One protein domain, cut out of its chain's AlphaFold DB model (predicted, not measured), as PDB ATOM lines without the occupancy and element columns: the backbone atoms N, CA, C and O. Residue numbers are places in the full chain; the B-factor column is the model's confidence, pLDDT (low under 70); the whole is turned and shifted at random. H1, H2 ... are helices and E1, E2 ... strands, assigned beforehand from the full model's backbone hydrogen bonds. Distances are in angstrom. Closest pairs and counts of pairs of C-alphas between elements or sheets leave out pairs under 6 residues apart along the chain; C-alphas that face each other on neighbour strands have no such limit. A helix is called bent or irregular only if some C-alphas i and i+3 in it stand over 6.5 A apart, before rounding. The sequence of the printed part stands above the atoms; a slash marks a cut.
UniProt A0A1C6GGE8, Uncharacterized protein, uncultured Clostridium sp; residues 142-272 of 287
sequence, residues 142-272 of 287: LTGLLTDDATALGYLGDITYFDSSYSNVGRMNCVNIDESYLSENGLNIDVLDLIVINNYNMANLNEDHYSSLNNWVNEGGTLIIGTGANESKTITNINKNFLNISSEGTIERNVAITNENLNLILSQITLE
ATOM      1  N   LEU A 142     268.899 306.232 255.561       97.38
ATOM      2  CA  LEU A 142     268.766 305.005 254.783       97.38
ATOM      3  C   LEU A 142     268.168 303.920 255.687       97.38
ATOM      4  O   LEU A 142     268.750 303.551 256.705       97.38
ATOM      5  N   THR A 143     266.970 303.453 255.342       98.06
ATOM      6  CA  THR A 143     266.134 302.592 256.184       98.06
ATOM      7  C   THR A 143     265.923 301.231 255.534       98.06
ATOM      8  O   THR A 143     265.313 301.154 254.471       98.06
ATOM      9  N   GLY A 144     266.375 300.157 256.180       98.38
ATOM     10  CA  GLY A 144     266.066 298.788 255.769       98.38
ATOM     11  C   GLY A 144     264.701 298.341 256.287       98.38
ATOM     12  O   GLY A 144     264.398 298.510 257.468       98.38
ATOM     13  N   LEU A 145     263.882 297.760 255.417       98.31
ATOM     14  CA  LEU A 145     262.598 297.159 255.764       98.31
ATOM     15  C   LEU A 145     262.735 295.636 255.754       98.31
ATOM     16  O   LEU A 145     262.902 295.046 254.689       98.31
ATOM     17  N   LEU A 146     262.642 295.011 256.928       97.94
ATOM     18  CA  LEU A 146     262.562 293.559 257.082       97.94
ATOM     19  C   LEU A 146     261.099 293.190 257.365       97.94
ATOM     20  O   LEU A 146     260.603 293.351 258.485       97.94
ATOM     21  N   THR A 147     260.375 292.787 256.322       96.44
ATOM     22  CA  THR A 147     258.913 292.624 256.345       96.44
ATOM     23  C   THR A 147     258.443 291.640 255.279       96.44
ATOM     24  O   THR A 147     258.964 291.641 254.167       96.44
ATOM     25  N   ASP A 148     257.405 290.856 255.586       95.06
ATOM     26  CA  ASP A 148     256.701 290.038 254.586       95.06
ATOM     27  C   ASP A 148     255.794 290.899 253.669       95.06
ATOM     28  O   ASP A 148     255.286 290.419 252.657       95.06
ATOM     29  N   ASP A 149     255.554 292.168 254.030       94.44
ATOM     30  CA  ASP A 149     254.722 293.126 253.290       94.44
ATOM     31  C   ASP A 149     255.367 294.523 253.288       94.44
ATOM     32  O   ASP A 149     255.134 295.357 254.168       94.44
ATOM     33  N   ALA A 150     256.219 294.775 252.294       93.44
ATOM     34  CA  ALA A 150     256.870 296.072 252.110       93.44
ATOM     35  C   ALA A 150     255.896 297.171 251.659       93.44
ATOM     36  O   ALA A 150     256.091 298.344 251.980       93.44
ATOM     37  N   THR A 151     254.824 296.808 250.949       94.06
ATOM     38  CA  THR A 151     253.861 297.784 250.412       94.06
ATOM     39  C   THR A 151     253.110 298.474 251.546       94.06
ATOM     40  O   THR A 151     252.920 299.690 251.505       94.06
ATOM     41  N   ALA A 152     252.759 297.726 252.598       92.56
ATOM     42  CA  ALA A 152     252.135 298.276 253.800       92.56
ATOM     43  C   ALA A 152     252.984 299.351 254.505       92.56
ATOM     44  O   ALA A 152     252.429 300.168 255.236       92.56
ATOM     45  N   LEU A 153     254.302 299.383 254.277       94.06
ATOM     46  CA  LEU A 153     255.233 300.353 254.864       94.06
ATOM     47  C   LEU A 153     255.642 301.479 253.905       94.06
ATOM     48  O   LEU A 153     256.479 302.306 254.264       94.06
ATOM     49  N   GLY A 154     255.050 301.560 252.709       92.38
ATOM     50  CA  GLY A 154     255.425 302.559 251.702       92.38
ATOM     51  C   GLY A 154     255.333 304.009 252.195       92.38
ATOM     52  O   GLY A 154     256.138 304.846 251.791       92.38
ATOM     53  N   TYR A 155     254.425 304.287 253.138       93.06
ATOM     54  CA  TYR A 155     254.254 305.605 253.758       93.06
ATOM     55  C   TYR A 155     255.506 306.110 254.494       93.06
ATOM     56  O   TYR A 155     255.651 307.314 254.692       93.06
ATOM     57  N   LEU A 156     256.423 305.219 254.899       94.50
ATOM     58  CA  LEU A 156     257.676 305.620 255.539       94.50
ATOM     59  C   LEU A 156     258.533 306.478 254.603       94.50
ATOM     60  O   LEU A 156     259.198 307.393 255.071       94.50
ATOM     61  N   GLY A 157     258.474 306.245 253.288       90.50
ATOM     62  CA  GLY A 157     259.208 307.041 252.299       90.50
ATOM     63  C   GLY A 157     258.759 308.506 252.207       90.50
ATOM     64  O   GLY A 157     259.533 309.350 251.757       90.50
ATOM     65  N   ASP A 158     257.546 308.820 252.671       91.81
ATOM     66  CA  ASP A 158     257.005 310.184 252.692       91.81
ATOM     67  C   ASP A 158     257.380 310.947 253.973       91.81
ATOM     68  O   ASP A 158     257.147 312.155 254.075       91.81
ATOM     69  N   ILE A 159     257.979 310.268 254.960       92.25
ATOM     70  CA  ILE A 159     258.377 310.891 256.220       92.25
ATOM     71  C   ILE A 159     259.565 311.820 255.982       92.25
ATOM     72  O   ILE A 159     260.645 311.423 255.528       92.25
ATOM     73  N   THR A 160     259.361 313.076 256.371       91.69
ATOM     74  CA  THR A 160     260.400 314.097 256.426       91.69
ATOM     75  C   THR A 160     260.650 314.528 257.858       91.69
ATOM     76  O   THR A 160     259.705 314.634 258.640       91.69
ATOM     77  N   TYR A 161     261.892 314.849 258.190       86.94
ATOM     78  CA  TYR A 161     262.265 315.344 259.511       86.94
ATOM     79  C   TYR A 161     263.236 316.518 259.390       86.94
ATOM     80  O   TYR A 161     263.961 316.654 258.405       86.94
ATOM     81  N   PHE A 162     263.231 317.402 260.383       81.31
ATOM     82  CA  PHE A 162     264.192 318.494 260.444       81.31
ATOM     83  C   PHE A 162     265.437 318.035 261.196       81.31
ATOM     84  O   PHE A 162     265.349 317.673 262.369       81.31
ATOM     85  N   ASP A 163     266.590 318.085 260.533       72.81
ATOM     86  CA  ASP A 163     267.882 317.889 261.181       72.81
ATOM     87  C   ASP A 163     268.625 319.227 261.244       72.81
ATOM     88  O   ASP A 163     269.080 319.775 260.231       72.81
ATOM     89  N   SER A 164     268.749 319.760 262.460       70.69
ATOM     90  CA  SER A 164     269.453 321.014 262.726       70.69
ATOM     91  C   SER A 164     270.938 320.946 262.357       70.69
ATOM     92  O   SER A 164     271.533 321.985 262.064       70.69
ATOM     93  N   SER A 165     271.524 319.747 262.303       75.50
ATOM     94  CA  SER A 165     272.932 319.506 261.970       75.50
ATOM     95  C   SER A 165     273.226 319.734 260.487       75.50
ATOM     96  O   SER A 165     274.316 320.183 260.138       75.50
ATOM     97  N   TYR A 166     272.250 319.472 259.609       72.56
ATOM     98  CA  TYR A 166     272.426 319.568 258.154       72.56
ATOM     99  C   TYR A 166     271.669 320.730 257.511       72.56
ATOM    100  O   TYR A 166     271.768 320.908 256.297       72.56
ATOM    101  N   SER A 167     270.942 321.535 258.301       68.25
ATOM    102  CA  SER A 167     270.178 322.708 257.831       68.25
ATOM    103  C   SER A 167     269.254 322.403 256.642       68.25
ATOM    104  O   SER A 167     268.991 323.266 255.806       68.25
ATOM    105  N   ASN A 168     268.781 321.161 256.550       76.12
ATOM    106  CA  ASN A 168     267.969 320.647 255.458       76.12
ATOM    107  C   ASN A 168     266.850 319.766 256.022       76.12
ATOM    108  O   ASN A 168     266.953 319.219 257.119       76.12
ATOM    109  N   VAL A 169     265.776 319.630 255.245       86.06
ATOM    110  CA  VAL A 169     264.709 318.671 255.535       86.06
ATOM    111  C   VAL A 169     265.194 317.286 255.109       86.06
ATOM    112  O   VAL A 169     265.320 317.015 253.912       86.06
ATOM    113  N   GLY A 170     265.490 316.444 256.094       90.12
ATOM    114  CA  GLY A 170     265.843 315.044 255.912       90.12
ATOM    115  C   GLY A 170     264.640 314.208 255.496       90.12
ATOM    116  O   GLY A 170     263.485 314.577 255.734       90.12
ATOM    117  N   ARG A 171     264.909 313.081 254.839       92.62
ATOM    118  CA  ARG A 171     263.895 312.125 254.369       92.62
ATOM    119  C   ARG A 171     264.322 310.696 254.642       92.62
ATOM    120  O   ARG A 171     265.514 310.387 254.599       92.62
ATOM    121  N   MET A 172     263.344 309.818 254.827       94.56
ATOM    122  CA  MET A 172     263.585 308.378 254.871       94.56
ATOM    123  C   MET A 172     263.720 307.812 253.452       94.56
ATOM    124  O   MET A 172     262.860 307.999 252.596       94.56
ATOM    125  N   ASN A 173     264.817 307.110 253.190       96.19
ATOM    126  CA  ASN A 173     265.061 306.356 251.966       96.19
ATOM    127  C   ASN A 173     264.920 304.883 252.321       96.19
ATOM    128  O   ASN A 173     265.835 304.301 252.896       96.19
ATOM    129  N   CYS A 174     263.763 304.303 252.023       97.25
ATOM    130  CA  CYS A 174     263.486 302.915 252.359       97.25
ATOM    131  C   CYS A 174     264.028 301.968 251.281       97.25
ATOM    132  O   CYS A 174     263.872 302.233 250.088       97.25
ATOM    133  N   VAL A 175     264.638 300.873 251.719       97.88
ATOM    134  CA  VAL A 175     265.110 299.755 250.894       97.88
ATOM    135  C   VAL A 175     264.641 298.454 251.523       97.88
ATOM    136  O   VAL A 175     264.515 298.372 252.747       97.88
ATOM    137  N   ASN A 176     264.362 297.440 250.711       97.44
ATOM    138  CA  ASN A 176     263.949 296.149 251.251       97.44
ATOM    139  C   ASN A 176     265.184 295.328 251.616       97.44
ATOM    140  O   ASN A 176     266.169 295.317 250.881       97.44
ATOM    141  N   ILE A 177     265.124 294.644 252.756       98.00
ATOM    142  CA  ILE A 177     266.154 293.697 253.180       98.00
ATOM    143  C   ILE A 177     265.514 292.370 253.572       98.00
ATOM    144  O   ILE A 177     264.359 292.313 253.991       98.00
ATOM    145  N   ASP A 178     266.304 291.315 253.468       96.94
ATOM    146  CA  ASP A 178     265.993 289.977 253.953       96.94
ATOM    147  C   ASP A 178     267.118 289.484 254.879       96.94
ATOM    148  O   ASP A 178     268.091 290.198 255.161       96.94
ATOM    149  N   GLU A 179     266.991 288.259 255.375       96.38
ATOM    150  CA  GLU A 179     267.967 287.656 256.273       96.38
ATOM    151  C   GLU A 179     269.367 287.492 255.659       96.38
ATOM    152  O   GLU A 179     270.343 287.433 256.404       96.38
ATOM    153  N   SER A 180     269.510 287.489 254.326       95.38
ATOM    154  CA  SER A 180     270.814 287.320 253.667       95.38
ATOM    155  C   SER A 180     271.757 288.504 253.914       95.38
ATOM    156  O   SER A 180     272.981 288.330 253.973       95.38
ATOM    157  N   TYR A 181     271.203 289.699 254.149       97.06
ATOM    158  CA  TYR A 181     271.963 290.889 254.537       97.06
ATOM    159  C   TYR A 181     272.406 290.860 256.004       97.06
ATOM    160  O   TYR A 181     273.361 291.549 256.361       97.06
ATOM    161  N   LEU A 182     271.765 290.054 256.856       97.50
ATOM    162  CA  LEU A 182     272.083 289.926 258.283       97.50
ATOM    163  C   LEU A 182     273.259 288.965 258.501       97.50
ATOM    164  O   LEU A 182     273.206 288.042 259.304       97.50
ATOM    165  N   SER A 183     274.328 289.183 257.751       93.94
ATOM    166  CA  SER A 183     275.534 288.366 257.732       93.94
ATOM    167  C   SER A 183     276.772 289.251 257.883       93.94
ATOM    168  O   SER A 183     276.673 290.473 258.033       93.94
ATOM    169  N   GLU A 184     277.958 288.633 257.856       95.62
ATOM    170  CA  GLU A 184     279.239 289.352 257.896       95.62
ATOM    171  C   GLU A 184     279.356 290.280 259.117       95.62
ATOM    172  O   GLU A 184     279.820 291.414 259.020       95.62
ATOM    173  N   ASN A 185     278.884 289.808 260.278       94.50
ATOM    174  CA  ASN A 185     278.893 290.535 261.552       94.50
ATOM    175  C   ASN A 185     278.204 291.912 261.504       94.50
ATOM    176  O   ASN A 185     278.548 292.793 262.290       94.50
ATOM    177  N   GLY A 186     277.241 292.103 260.598       96.06
ATOM    178  CA  GLY A 186     276.512 293.361 260.427       96.06
ATOM    179  C   GLY A 186     277.154 294.333 259.434       96.06
ATOM    180  O   GLY A 186     276.578 295.382 259.153       96.06
ATOM    181  N   LEU A 187     278.300 294.002 258.827       97.56
ATOM    182  CA  LEU A 187     278.960 294.897 257.867       97.56
ATOM    183  C   LEU A 187     278.148 295.101 256.576       97.56
ATOM    184  O   LEU A 187     278.235 296.156 255.955       97.56
ATOM    185  N   ASN A 188     277.321 294.126 256.189       97.62
ATOM    186  CA  ASN A 188     276.412 294.252 255.043       97.62
ATOM    187  C   ASN A 188     275.245 295.227 255.296       97.62
ATOM    188  O   ASN A 188     274.629 295.691 254.340       97.62
ATOM    189  N   ILE A 189     274.956 295.561 256.557       98.38
ATOM    190  CA  ILE A 189     273.899 296.505 256.954       98.38
ATOM    191  C   ILE A 189     274.438 297.790 257.593       98.38
ATOM    192  O   ILE A 189     273.650 298.677 257.893       98.38
ATOM    193  N   ASP A 190     275.759 297.955 257.734       98.12
ATOM    194  CA  ASP A 190     276.398 299.177 258.271       98.12
ATOM    195  C   ASP A 190     276.017 300.452 257.495       98.12
ATOM    196  O   ASP A 190     276.065 301.569 258.010       98.12
ATOM    197  N   VAL A 191     275.594 300.283 256.244       96.25
ATOM    198  CA  VAL A 191     275.095 301.361 255.394       96.25
ATOM    199  C   VAL A 191     273.741 301.928 255.842       96.25
ATOM    200  O   VAL A 191     273.396 303.046 255.457       96.25
ATOM    201  N   LEU A 192     272.964 301.163 256.614       98.38
ATOM    202  CA  LEU A 192     271.637 301.532 257.102       98.38
ATOM    203  C   LEU A 192     271.747 302.335 258.402       98.38
ATOM    204  O   LEU A 192     272.479 301.959 259.315       98.38
ATOM    205  N   ASP A 193     270.944 303.391 258.518       96.50
ATOM    206  CA  ASP A 193     270.772 304.147 259.765       96.50
ATOM    207  C   ASP A 193     269.671 303.531 260.646       96.50
ATOM    208  O   ASP A 193     269.725 303.568 261.876       96.50
ATOM    209  N   LEU A 194     268.653 302.960 259.994       97.44
ATOM    210  CA  LEU A 194     267.448 302.430 260.624       97.44
ATOM    211  C   LEU A 194     267.104 301.068 260.019       97.44
ATOM    212  O   LEU A 194     267.162 300.901 258.800       97.44
ATOM    213  N   ILE A 195     266.670 300.126 260.849       98.56
ATOM    214  CA  ILE A 195     266.027 298.890 260.399       98.56
ATOM    215  C   ILE A 195     264.644 298.837 261.031       98.56
ATOM    216  O   ILE A 195     264.503 298.954 262.247       98.56
ATOM    217  N   VAL A 196     263.623 298.657 260.198       97.88
ATOM    218  CA  VAL A 196     262.241 298.443 260.624       97.88
ATOM    219  C   VAL A 196     261.895 296.980 260.389       97.88
ATOM    220  O   VAL A 196     261.801 296.534 259.248       97.88
ATOM    221  N   ILE A 197     261.683 296.243 261.476       96.75
ATOM    222  CA  ILE A 197     261.152 294.883 261.452       96.75
ATOM    223  C   ILE A 197     259.654 294.968 261.705       96.75
ATOM    224  O   ILE A 197     259.233 295.336 262.798       96.75
ATOM    225  N   ASN A 198     258.827 294.627 260.723       94.75
ATOM    226  CA  ASN A 198     257.374 294.652 260.882       94.75
ATOM    227  C   ASN A 198     256.739 293.531 260.067       94.75
ATOM    228  O   ASN A 198     257.120 293.333 258.926       94.75
ATOM    229  N   ASN A 199     255.769 292.807 260.638       94.31
ATOM    230  CA  ASN A 199     255.139 291.651 259.978       94.31
ATOM    231  C   ASN A 199     256.161 290.664 259.369       94.31
ATOM    232  O   ASN A 199     255.926 290.100 258.307       94.31
ATOM    233  N   TYR A 200     257.302 290.472 260.028       96.06
ATOM    234  CA  TYR A 200     258.317 289.499 259.639       96.06
ATOM    235  C   TYR A 200     258.362 288.372 260.666       96.06
ATOM    236  O   TYR A 200     258.239 288.622 261.869       96.06
ATOM    237  N   ASN A 201     258.523 287.132 260.210       95.12
ATOM    238  CA  ASN A 201     258.637 285.990 261.110       95.12
ATOM    239  C   ASN A 201     260.058 285.873 261.675       95.12
ATOM    240  O   ASN A 201     260.954 285.332 261.031       95.12
ATOM    241  N   MET A 202     260.251 286.312 262.918       94.75
ATOM    242  CA  MET A 202     261.562 286.318 263.584       94.75
ATOM    243  C   MET A 202     262.138 284.915 263.831       94.75
ATOM    244  O   MET A 202     263.338 284.782 264.060       94.75
ATOM    245  N   ALA A 203     261.323 283.860 263.701       94.56
ATOM    246  CA  ALA A 203     261.794 282.473 263.726       94.56
ATOM    247  C   ALA A 203     262.669 282.105 262.508       94.56
ATOM    248  O   ALA A 203     263.351 281.083 262.538       94.56
ATOM    249  N   ASN A 204     262.664 282.923 261.450       96.00
ATOM    250  CA  ASN A 204     263.553 282.760 260.298       96.00
ATOM    251  C   ASN A 204     264.991 283.226 260.602       96.00
ATOM    252  O   ASN A 204     265.908 282.937 259.834       96.00
ATOM    253  N   LEU A 205     265.209 283.963 261.698       96.88
ATOM    254  CA  LEU A 205     266.536 284.432 262.083       96.88
ATOM    255  C   LEU A 205     267.254 283.395 262.946       96.88
ATOM    256  O   LEU A 205     266.704 282.895 263.926       96.88
ATOM    257  N   ASN A 206     268.502 283.102 262.591       96.31
ATOM    258  CA  ASN A 206     269.405 282.276 263.387       96.31
ATOM    259  C   ASN A 206     270.316 283.159 264.266       96.31
ATOM    260  O   ASN A 206     270.252 284.388 264.215       96.31
ATOM    261  N   GLU A 207     271.174 282.533 265.072       94.69
ATOM    262  CA  GLU A 207     272.089 283.241 265.981       94.69
ATOM    263  C   GLU A 207     273.045 284.206 265.260       94.69
ATOM    264  O   GLU A 207     273.288 285.301 265.766       94.69
ATOM    265  N   ASP A 208     273.532 283.866 264.063       95.62
ATOM    266  CA  ASP A 208     274.428 284.736 263.289       95.62
ATOM    267  C   ASP A 208     273.700 286.000 262.802       95.62
ATOM    268  O   ASP A 208     274.260 287.104 262.828       95.62
ATOM    269  N   HIS A 209     272.422 285.870 262.428       97.81
ATOM    270  CA  HIS A 209     271.576 287.008 262.059       97.81
ATOM    271  C   HIS A 209     271.338 287.936 263.257       97.81
ATOM    272  O   HIS A 209     271.478 289.157 263.140       97.81
ATOM    273  N   TYR A 210     271.033 287.373 264.432       96.31
ATOM    274  CA  TYR A 210     270.886 288.152 265.666       96.31
ATOM    275  C   TYR A 210     272.199 288.810 266.098       96.31
ATOM    276  O   TYR A 210     272.187 289.964 266.524       96.31
ATOM    277  N   SER A 211     273.332 288.118 265.953       95.50
ATOM    278  CA  SER A 211     274.657 288.676 266.230       95.50
ATOM    279  C   SER A 211     274.959 289.869 265.322       95.50
ATOM    280  O   SER A 211     275.373 290.921 265.807       95.50
ATOM    281  N   SER A 212     274.655 289.756 264.026       96.94
ATOM    282  CA  SER A 212     274.825 290.842 263.055       96.94
ATOM    283  C   SER A 212     273.958 292.061 263.386       96.94
ATOM    284  O   SER A 212     274.466 293.183 263.393       96.94
ATOM    285  N   LEU A 213     272.680 291.853 263.733       97.56
ATOM    286  CA  LEU A 213     271.795 292.928 264.202       97.56
ATOM    287  C   LEU A 213     272.320 293.577 265.486       97.56
ATOM    288  O   LEU A 213     272.338 294.800 265.590       97.56
ATOM    289  N   ASN A 214     272.767 292.776 266.456       95.56
ATOM    290  CA  ASN A 214     273.294 293.274 267.724       95.56
ATOM    291  C   ASN A 214     274.563 294.108 267.521       95.56
ATOM    292  O   ASN A 214     274.683 295.185 268.098       95.56
ATOM    293  N   ASN A 215     275.497 293.649 266.688       95.69
ATOM    294  CA  ASN A 215     276.702 294.409 266.363       95.69
ATOM    295  C   ASN A 215     276.340 295.740 265.702       95.69
ATOM    296  O   ASN A 215     276.800 296.785 266.147       95.69
ATOM    297  N   TRP A 216     275.447 295.720 264.711       97.75
ATOM    298  CA  TRP A 216     274.993 296.932 264.032       97.75
ATOM    299  C   TRP A 216     274.307 297.935 264.979       97.75
ATOM    300  O   TRP A 216     274.605 299.128 264.922       97.75
ATOM    301  N   VAL A 217     273.453 297.471 265.901       96.12
ATOM    302  CA  VAL A 217     272.846 298.334 266.935       96.12
ATOM    303  C   VAL A 217     273.916 298.926 267.859       96.12
ATOM    304  O   VAL A 217     273.884 300.121 268.150       96.12
ATOM    305  N   ASN A 218     274.895 298.125 268.293       93.25
ATOM    306  CA  ASN A 218     275.981 298.593 269.165       93.25
ATOM    307  C   ASN A 218     276.914 299.606 268.476       93.25
ATOM    308  O   ASN A 218     277.470 300.469 269.149       93.25
ATOM    309  N   GLU A 219     277.026 299.553 267.147       92.06
ATOM    310  CA  GLU A 219     277.742 300.538 266.322       92.06
ATOM    311  C   GLU A 219     276.891 301.785 265.984       92.06
ATOM    312  O   GLU A 219     277.309 302.649 265.209       92.06
ATOM    313  N   GLY A 220     275.703 301.918 266.589       92.44
ATOM    314  CA  GLY A 220     274.858 303.115 266.521       92.44
ATOM    315  C   GLY A 220     273.647 303.014 265.591       92.44
ATOM    316  O   GLY A 220     272.954 304.013 265.395       92.44
ATOM    317  N   GLY A 221     273.372 301.836 265.026       95.50
ATOM    318  CA  GLY A 221     272.149 301.575 264.271       95.50
ATOM    319  C   GLY A 221     270.892 301.636 265.145       95.50
ATOM    320  O   GLY A 221     270.908 301.253 266.316       95.50
ATOM    321  N   THR A 222     269.772 302.101 264.584       96.38
ATOM    322  CA  THR A 222     268.488 302.152 265.304       96.38
ATOM    323  C   THR A 222     267.532 301.059 264.828       96.38
ATOM    324  O   THR A 222     267.072 301.064 263.686       96.38
ATOM    325  N   LEU A 223     267.167 300.136 265.716       96.38
ATOM    326  CA  LEU A 223     266.200 299.081 265.417       96.38
ATOM    327  C   LEU A 223     264.787 299.475 265.869       96.38
ATOM    328  O   LEU A 223     264.570 299.791 267.038       96.38
ATOM    329  N   ILE A 224     263.815 299.398 264.963       95.19
ATOM    330  CA  ILE A 224     262.386 299.538 265.261       95.19
ATOM    331  C   ILE A 224     261.710 298.195 265.018       95.19
ATOM    332  O   ILE A 224     261.792 297.645 263.923       95.19
ATOM    333  N   ILE A 225     260.995 297.687 266.022       93.00
ATOM    334  CA  ILE A 225     260.226 296.445 265.911       93.00
ATOM    335  C   ILE A 225     258.739 296.767 266.040       93.00
ATOM    336  O   ILE A 225     258.272 297.219 267.086       93.00
ATOM    337  N   GLY A 226     257.997 296.528 264.962       90.19
ATOM    338  CA  GLY A 226     256.545 296.573 264.919       90.19
ATOM    339  C   GLY A 226     255.950 295.362 265.631       90.19
ATOM    340  O   GLY A 226     256.240 294.208 265.302       90.19
ATOM    341  N   THR A 227     255.121 295.635 266.630       81.62
ATOM    342  CA  THR A 227     254.465 294.617 267.451       81.62
ATOM    343  C   THR A 227     253.005 294.505 266.989       81.62
ATOM    344  O   THR A 227     252.773 293.950 265.919       81.62
ATOM    345  N   GLY A 228     252.008 295.090 267.639       87.38
ATOM    346  CA  GLY A 228     250.626 295.163 267.136       87.38
ATOM    347  C   GLY A 228     250.007 293.830 266.672       87.38
ATOM    348  O   GLY A 228     250.282 292.764 267.214       87.38
ATOM    349  N   ALA A 229     249.154 293.883 265.643       89.06
ATOM    350  CA  ALA A 229     248.380 292.726 265.164       89.06
ATOM    351  C   ALA A 229     249.227 291.516 264.719       89.06
ATOM    352  O   ALA A 229     248.717 290.399 264.676       89.06
ATOM    353  N   ASN A 230     250.506 291.732 264.400       90.50
ATOM    354  CA  ASN A 230     251.430 290.696 263.937       90.50
ATOM    355  C   ASN A 230     252.469 290.303 265.003       90.50
ATOM    356  O   ASN A 230     253.473 289.671 264.671       90.50
ATOM    357  N   GLU A 231     252.244 290.638 266.279       91.19
ATOM    358  CA  GLU A 231     253.193 290.367 267.371       91.19
ATOM    359  C   GLU A 231     253.590 288.893 267.513       91.19
ATOM    360  O   GLU A 231     254.693 288.592 267.964       91.19
ATOM    361  N   SER A 232     252.718 287.970 267.105       89.81
ATOM    362  CA  SER A 232     252.983 286.533 267.172       89.81
ATOM    363  C   SER A 232     254.098 286.104 266.220       89.81
ATOM    364  O   SER A 232     254.798 285.133 266.494       89.81
ATOM    365  N   LYS A 233     254.298 286.837 265.118       90.88
ATOM    366  CA  LYS A 233     255.419 286.637 264.194       90.88
ATOM    367  C   LYS A 233     256.692 287.330 264.673       90.88
ATOM    368  O   LYS A 233     257.780 286.797 264.464       90.88
ATOM    369  N   THR A 234     256.561 288.511 265.281       90.00
ATOM    370  CA  THR A 234     257.705 289.347 265.664       90.00
ATOM    371  C   THR A 234     258.154 289.068 267.097       90.00
ATOM    372  O   THR A 234     259.181 288.432 267.308       90.00
ATOM    373  N   ILE A 235     257.375 289.495 268.087       90.44
ATOM    374  CA  ILE A 235     257.724 289.434 269.512       90.44
ATOM    375  C   ILE A 235     257.745 288.013 270.055       90.44
ATOM    376  O   ILE A 235     258.675 287.655 270.767       90.44
ATOM    377  N   THR A 236     256.754 287.181 269.738       86.38
ATOM    378  CA  THR A 236     256.710 285.820 270.302       86.38
ATOM    379  C   THR A 236     257.884 284.956 269.834       86.38
ATOM    380  O   THR A 236     258.343 284.099 270.588       86.38
ATOM    381  N   ASN A 237     258.396 285.208 268.626       87.56
ATOM    382  CA  ASN A 237     259.454 284.412 268.001       87.56
ATOM    383  C   ASN A 237     260.850 285.045 268.107       87.56
ATOM    384  O   ASN A 237     261.798 284.523 267.523       87.56
ATOM    385  N   ILE A 238     260.995 286.169 268.816       91.38
ATOM    386  CA  ILE A 238     262.293 286.827 268.971       91.38
ATOM    387  C   ILE A 238     263.198 286.046 269.928       91.38
ATOM    388  O   ILE A 238     262.755 285.502 270.945       91.38
ATOM    389  N   ASN A 239     264.493 286.007 269.624       90.94
ATOM    390  CA  ASN A 239     265.476 285.420 270.523       90.94
ATOM    391  C   ASN A 239     265.583 286.246 271.816       90.94
ATOM    392  O   ASN A 239     265.972 287.414 271.793       90.94
ATOM    393  N   LYS A 240     265.283 285.626 272.962       89.19
ATOM    394  CA  LYS A 240     265.293 286.300 274.270       89.19
ATOM    395  C   LYS A 240     266.680 286.743 274.734       89.19
ATOM    396  O   LYS A 240     266.769 287.654 275.549       89.19
ATOM    397  N   ASN A 241     267.747 286.126 274.222       87.56
ATOM    398  CA  ASN A 241     269.115 286.573 274.490       87.56
ATOM    399  C   ASN A 241     269.435 287.870 273.740       87.56
ATOM    400  O   ASN A 241     270.236 288.665 274.221       87.56
ATOM    401  N   PHE A 242     268.809 288.077 272.577       88.75
ATOM    402  CA  PHE A 242     268.916 289.319 271.821       88.75
ATOM    403  C   PHE A 242     268.066 290.424 272.458       88.75
ATOM    404  O   PHE A 242     268.565 291.509 272.745       88.75
ATOM    405  N   LEU A 243     266.787 290.140 272.722       88.38
ATOM    406  CA  LEU A 243     265.880 291.061 273.402       88.38
ATOM    407  C   LEU A 243     264.906 290.265 274.275       88.38
ATOM    408  O   LEU A 243     264.044 289.555 273.758       88.38
ATOM    409  N   ASN A 244     265.019 290.392 275.601       89.19
ATOM    410  CA  ASN A 244     264.127 289.698 276.531       89.19
ATOM    411  C   ASN A 244     262.789 290.444 276.666       89.19
ATOM    412  O   ASN A 244     262.549 291.218 277.598       89.19
ATOM    413  N   ILE A 245     261.935 290.222 275.673       88.88
ATOM    414  CA  ILE A 245     260.606 290.805 275.532       88.88
ATOM    415  C   ILE A 245     259.559 289.687 275.502       88.88
ATOM    416  O   ILE A 245     259.788 288.601 274.964       88.88
ATOM    417  N   SER A 246     258.397 289.939 276.091       88.69
ATOM    418  CA  SER A 246     257.245 289.042 276.038       88.69
ATOM    419  C   SER A 246     255.970 289.821 275.730       88.69
ATOM    420  O   SER A 246     255.923 291.041 275.892       88.69
ATOM    421  N   SER A 247     254.944 289.115 275.253       89.94
ATOM    422  CA  SER A 247     253.617 289.684 275.023       89.94
ATOM    423  C   SER A 247     252.545 288.861 275.730       89.94
ATOM    424  O   SER A 247     252.586 287.630 275.702       89.94
ATOM    425  N   GLU A 248     251.572 289.548 276.324       89.81
ATOM    426  CA  GLU A 248     250.348 288.967 276.890       89.81
ATOM    427  C   GLU A 248     249.184 288.955 275.878       89.81
ATOM    428  O   GLU A 248     248.031 288.710 276.239       89.81
ATOM    429  N   GLY A 249     249.471 289.230 274.604       89.12
ATOM    430  CA  GLY A 249     248.489 289.316 273.529       89.12
ATOM    431  C   GLY A 249     248.174 290.753 273.120       89.12
ATOM    432  O   GLY A 249     248.651 291.729 273.707       89.12
ATOM    433  N   THR A 250     247.293 290.884 272.133       92.12
ATOM    434  CA  THR A 250     246.867 292.177 271.596       92.12
ATOM    435  C   THR A 250     245.561 292.674 272.209       92.12
ATOM    436  O   THR A 250     244.656 291.888 272.488       92.12
ATOM    437  N   ILE A 251     245.414 293.993 272.302       93.00
ATOM    438  CA  ILE A 251     244.172 294.673 272.677       93.00
ATOM    439  C   ILE A 251     243.814 295.747 271.656       93.00
ATOM    440  O   ILE A 251     244.683 296.458 271.156       93.00
ATOM    441  N   GLU A 252     242.523 295.913 271.382       92.69
ATOM    442  CA  GLU A 252     242.036 297.070 270.635       92.69
ATOM    443  C   GLU A 252     241.902 298.280 271.561       92.69
ATOM    444  O   GLU A 252     241.317 298.209 272.648       92.69
ATOM    445  N   ARG A 253     242.469 299.408 271.138       89.00
ATOM    446  CA  ARG A 253     242.449 300.670 271.874       89.00
ATOM    447  C   ARG A 253     242.143 301.803 270.914       89.00
ATOM    448  O   ARG A 253     242.792 301.966 269.887       89.00
ATOM    449  N   ASN A 254     241.209 302.653 271.320       88.75
ATOM    450  CA  ASN A 254     241.025 303.940 270.677       88.75
ATOM    451  C   ASN A 254     242.132 304.897 271.144       88.75
ATOM    452  O   ASN A 254     242.255 305.172 272.339       88.75
ATOM    453  N   VAL A 255     242.954 305.360 270.208       84.94
ATOM    454  CA  VAL A 255     244.070 306.272 270.446       84.94
ATOM    455  C   VAL A 255     243.737 307.617 269.822       84.94
ATOM    456  O   VAL A 255     243.573 307.732 268.607       84.94
ATOM    457  N   ALA A 256     243.645 308.633 270.674       84.75
ATOM    458  CA  ALA A 256     243.469 310.006 270.238       84.75
ATOM    459  C   ALA A 256     244.777 310.533 269.645       84.75
ATOM    460  O   ALA A 256     245.798 310.615 270.332       84.75
ATOM    461  N   ILE A 257     244.726 310.916 268.376       81.06
ATOM    462  CA  ILE A 257     245.737 311.741 267.722       81.06
ATOM    463  C   ILE A 257     245.176 313.153 267.538       81.06
ATOM    464  O   ILE A 257     244.015 313.420 267.838       81.06
ATOM    465  N   THR A 258     246.008 314.097 267.100       77.62
ATOM    466  CA  THR A 258     245.744 315.542 267.223       77.62
ATOM    467  C   THR A 258     244.348 315.972 266.761       77.62
ATOM    468  O   THR A 258     243.727 316.798 267.427       77.62
ATOM    469  N   ASN A 259     243.850 315.396 265.661       81.12
ATOM    470  CA  ASN A 259     242.577 315.776 265.041       81.12
ATOM    471  C   ASN A 259     241.592 314.606 264.854       81.12
ATOM    472  O   ASN A 259     240.517 314.817 264.296       81.12
ATOM    473  N   GLU A 260     241.931 313.390 265.283       85.06
ATOM    474  CA  GLU A 260     241.091 312.206 265.070       85.06
ATOM    475  C   GLU A 260     241.386 311.103 266.093       85.06
ATOM    476  O   GLU A 260     242.354 311.160 266.846       85.06
ATOM    477  N   ASN A 261     240.526 310.092 266.126       86.25
ATOM    478  CA  ASN A 261     240.684 308.925 266.979       86.25
ATOM    479  C   ASN A 261     240.903 307.697 266.099       86.25
ATOM    480  O   ASN A 261     240.046 307.370 265.277       86.25
ATOM    481  N   LEU A 262     242.010 306.994 266.307       84.62
ATOM    482  CA  LEU A 262     242.333 305.769 265.584       84.62
ATOM    483  C   LEU A 262     242.030 304.562 266.466       84.62
ATOM    484  O   LEU A 262     242.458 304.514 267.615       84.62
ATOM    485  N   ASN A 263     241.305 303.572 265.944       88.50
ATOM    486  CA  ASN A 263     241.228 302.276 266.614       88.50
ATOM    487  C   ASN A 263     242.463 301.458 266.224       88.50
ATOM    488  O   ASN A 263     242.631 301.133 265.049       88.50
ATOM    489  N   LEU A 264     243.334 301.174 267.189       88.88
ATOM    490  CA  LEU A 264     244.601 300.483 266.976       88.88
ATOM    491  C   LEU A 264     244.618 299.149 267.718       88.88
ATOM    492  O   LEU A 264     244.142 299.051 268.849       88.88
ATOM    493  N   ILE A 265     245.232 298.144 267.097       91.19
ATOM    494  CA  ILE A 265     245.569 296.875 267.743       91.19
ATOM    495  C   ILE A 265     246.960 297.034 268.358       91.19
ATOM    496  O   ILE A 265     247.948 297.177 267.637       91.19
ATOM    497  N   LEU A 266     247.030 297.038 269.688       89.44
ATOM    498  CA  LEU A 266     248.253 297.262 270.455       89.44
ATOM    499  C   LEU A 266     248.681 295.989 271.182       89.44
ATOM    500  O   LEU A 266     247.855 295.316 271.793       89.44
ATOM    501  N   SER A 267     249.978 295.705 271.161       90.19
ATOM    502  CA  SER A 267     250.578 294.617 271.935       90.19
ATOM    503  C   SER A 267     250.703 294.962 273.408       90.19
ATOM    504  O   SER A 267     251.130 296.065 273.762       90.19
ATOM    505  N   GLN A 268     250.402 294.000 274.274       89.75
ATOM    506  CA  GLN A 268     250.631 294.106 275.713       89.75
ATOM    507  C   GLN A 268     252.016 293.557 276.046       89.75
ATOM    508  O   GLN A 268     252.179 292.389 276.386       89.75
ATOM    509  N   ILE A 269     253.021 294.416 275.891       88.94
ATOM    510  CA  ILE A 269     254.430 294.037 275.977       88.94
ATOM    511  C   ILE A 269     254.952 294.167 277.404       88.94
ATOM    512  O   ILE A 269     254.769 295.204 278.043       88.94
ATOM    513  N   THR A 270     255.712 293.165 277.839       86.62
ATOM    514  CA  THR A 270     256.560 293.239 279.031       86.62
ATOM    515  C   THR A 270     258.028 293.112 278.629       86.62
ATOM    516  O   THR A 270     258.397 292.258 277.825       86.62
ATOM    517  N   LEU A 271     258.870 293.981 279.190       83.62
ATOM    518  CA  LEU A 271     260.321 293.976 279.005       83.62
ATOM    519  C   LEU A 271     260.987 293.582 280.323       83.62
ATOM    520  O   LEU A 271     260.729 294.199 281.358       83.62
ATOM    521  N   GLU A 272     261.860 292.582 280.286       77.94
ATOM    522  CA  GLU A 272     262.622 292.140 281.453       77.94
ATOM    523  C   GLU A 272     264.071 292.633 281.364       77.94
ATOM    524  O   GLU A 272     264.740 292.464 280.348       77.94
TER     525      GLU A 272
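What this domain is: This is residues 142 to 272 of the 287 residues of an uncharacterized protein of uncultured Clostridium sp (UniProt A0A1C6GGE8). A small, curled sheet of five strands, E2, E3, E1, E4 and E5, has H1 packed on E3 and E1, with E4 and E5 nearest the middle of the whole domain, and a second part is a long bent hairpin of E6 and E7 with H3 packed on it. E3 runs on past E1 to pair with E2, and this hairpin lies at one far end of the domain, while the tip of the E6 and E7 hairpin lies at another. The printed part has 131 residues with three named helices and seven named strands, in the order E1 H1 E2 E3 E4 H2 E5 H3 E6 E7; the class is mixed, helices and strands. The larger sheet is mixed, in the order E2, E3, E1, E4, E5, and the smaller one, E6 and E7, is antiparallel. The whole is compact, with a radius of gyration of the C-alphas of 15.8 A and spans of 44 by 41 by 28 A.

Where its parts are: In the larger sheet, E1 is residues 142 to 146, 13.2 A long, and begins at C-alpha 142 at (268.766, 305.005, 254.783). E2 is residues 160 to 163, 9.6 A, and E3 is residues 168 to 176, 25.2 A. E4 is residues 194 to 197, 9.9 A, and E5 is residues 222 to 225, 10.1 A. H1 is residues 151 to 158, 13.0 A; H2 is residues 207 to 218, 16.2 A, with C-alpha 207 at (272.089, 283.241, 265.981); H3 is residues 228 to 234, 9.3 A. H1 and H3 are irregular: C-alphas 152 and 155 are 7.6 A apart, and C-alphas 229 and 232 are 8.0 A apart. E6 is residues 245 to 257, 26.8 A, and E7 is residues 260 to 271, 29.9 A, ending at C-alpha 271 at (260.321, 293.976, 279.005).

How they stand to each other: The larger sheet is strongly twisted and curled like part of a barrel, with E2 and E5 as its edge strands. E1 and E4 are parallel, with N 144 and O 194 2.8 A apart, within hydrogen-bond range. E4 and E5 are parallel, with N 197 and O 224 at 2.8 A. E3 and E1 are parallel, with N 143 and O 173 at 2.8 A. E2 and E3 are an antiparallel hairpin, with N 161 and O 170 at 2.9 A. The pairing is staggered: E3 pairs with E2 over residues 168 to 171 and with E1 over 173 to 176. H1 is on the sheet at a height of 8.5 A, over E3 and E1, and runs along the strands, at 13 degrees to E1 on the local plane; its closest C-alphas to E3 are those of Gly 157 and Met 172, 5.2 A apart. E4, H2 and E5 form a strand-helix-strand unit, two parallel neighbour strands with a helix between them in the chain, whose crossover is right-handed. H2 only grazes the sheet, with residues 213 to 217; the closest C-alphas of H2 and E5 are those of Val 217 and Leu 223, 6.9 A apart. H3 is not on this sheet; its closest C-alphas to E5 are those of Thr 234 and Ile 225, 7.5 A apart. Toward the hairpin of E6 and E7, the closest C-alphas of H3 and E7 are those of Gly 228 and Leu 266, 4.6 A apart. E6 and E7 are antiparallel, with N 251 and O 266 at 2.8 A; E6 bends by 87 degrees at residue 249 and E7 by 63 degrees at residue 263. E1 and E6 are apart, for instance, and so are E5 and E7. Every O i to N i+4 pair of H2 is within hydrogen-bond range; H1 has 0 of 4, with 4 of 5 O i to N i+3 pairs, and H3 has 1 of 3, with 3 of 4.

The domain as a whole: The two C-alphas farthest apart are those of Glu 184 and Asn 259, at 45.8 A. The printed part has no cut. The link from E3 to E4 is long: residues 177 to 193 hold no named element, and their C-alphas lie 12 to 20 A from the mean of the C-alphas. The mean pLDDT of the printed part is 91.5, and residue 167 is the one printed residue under 70.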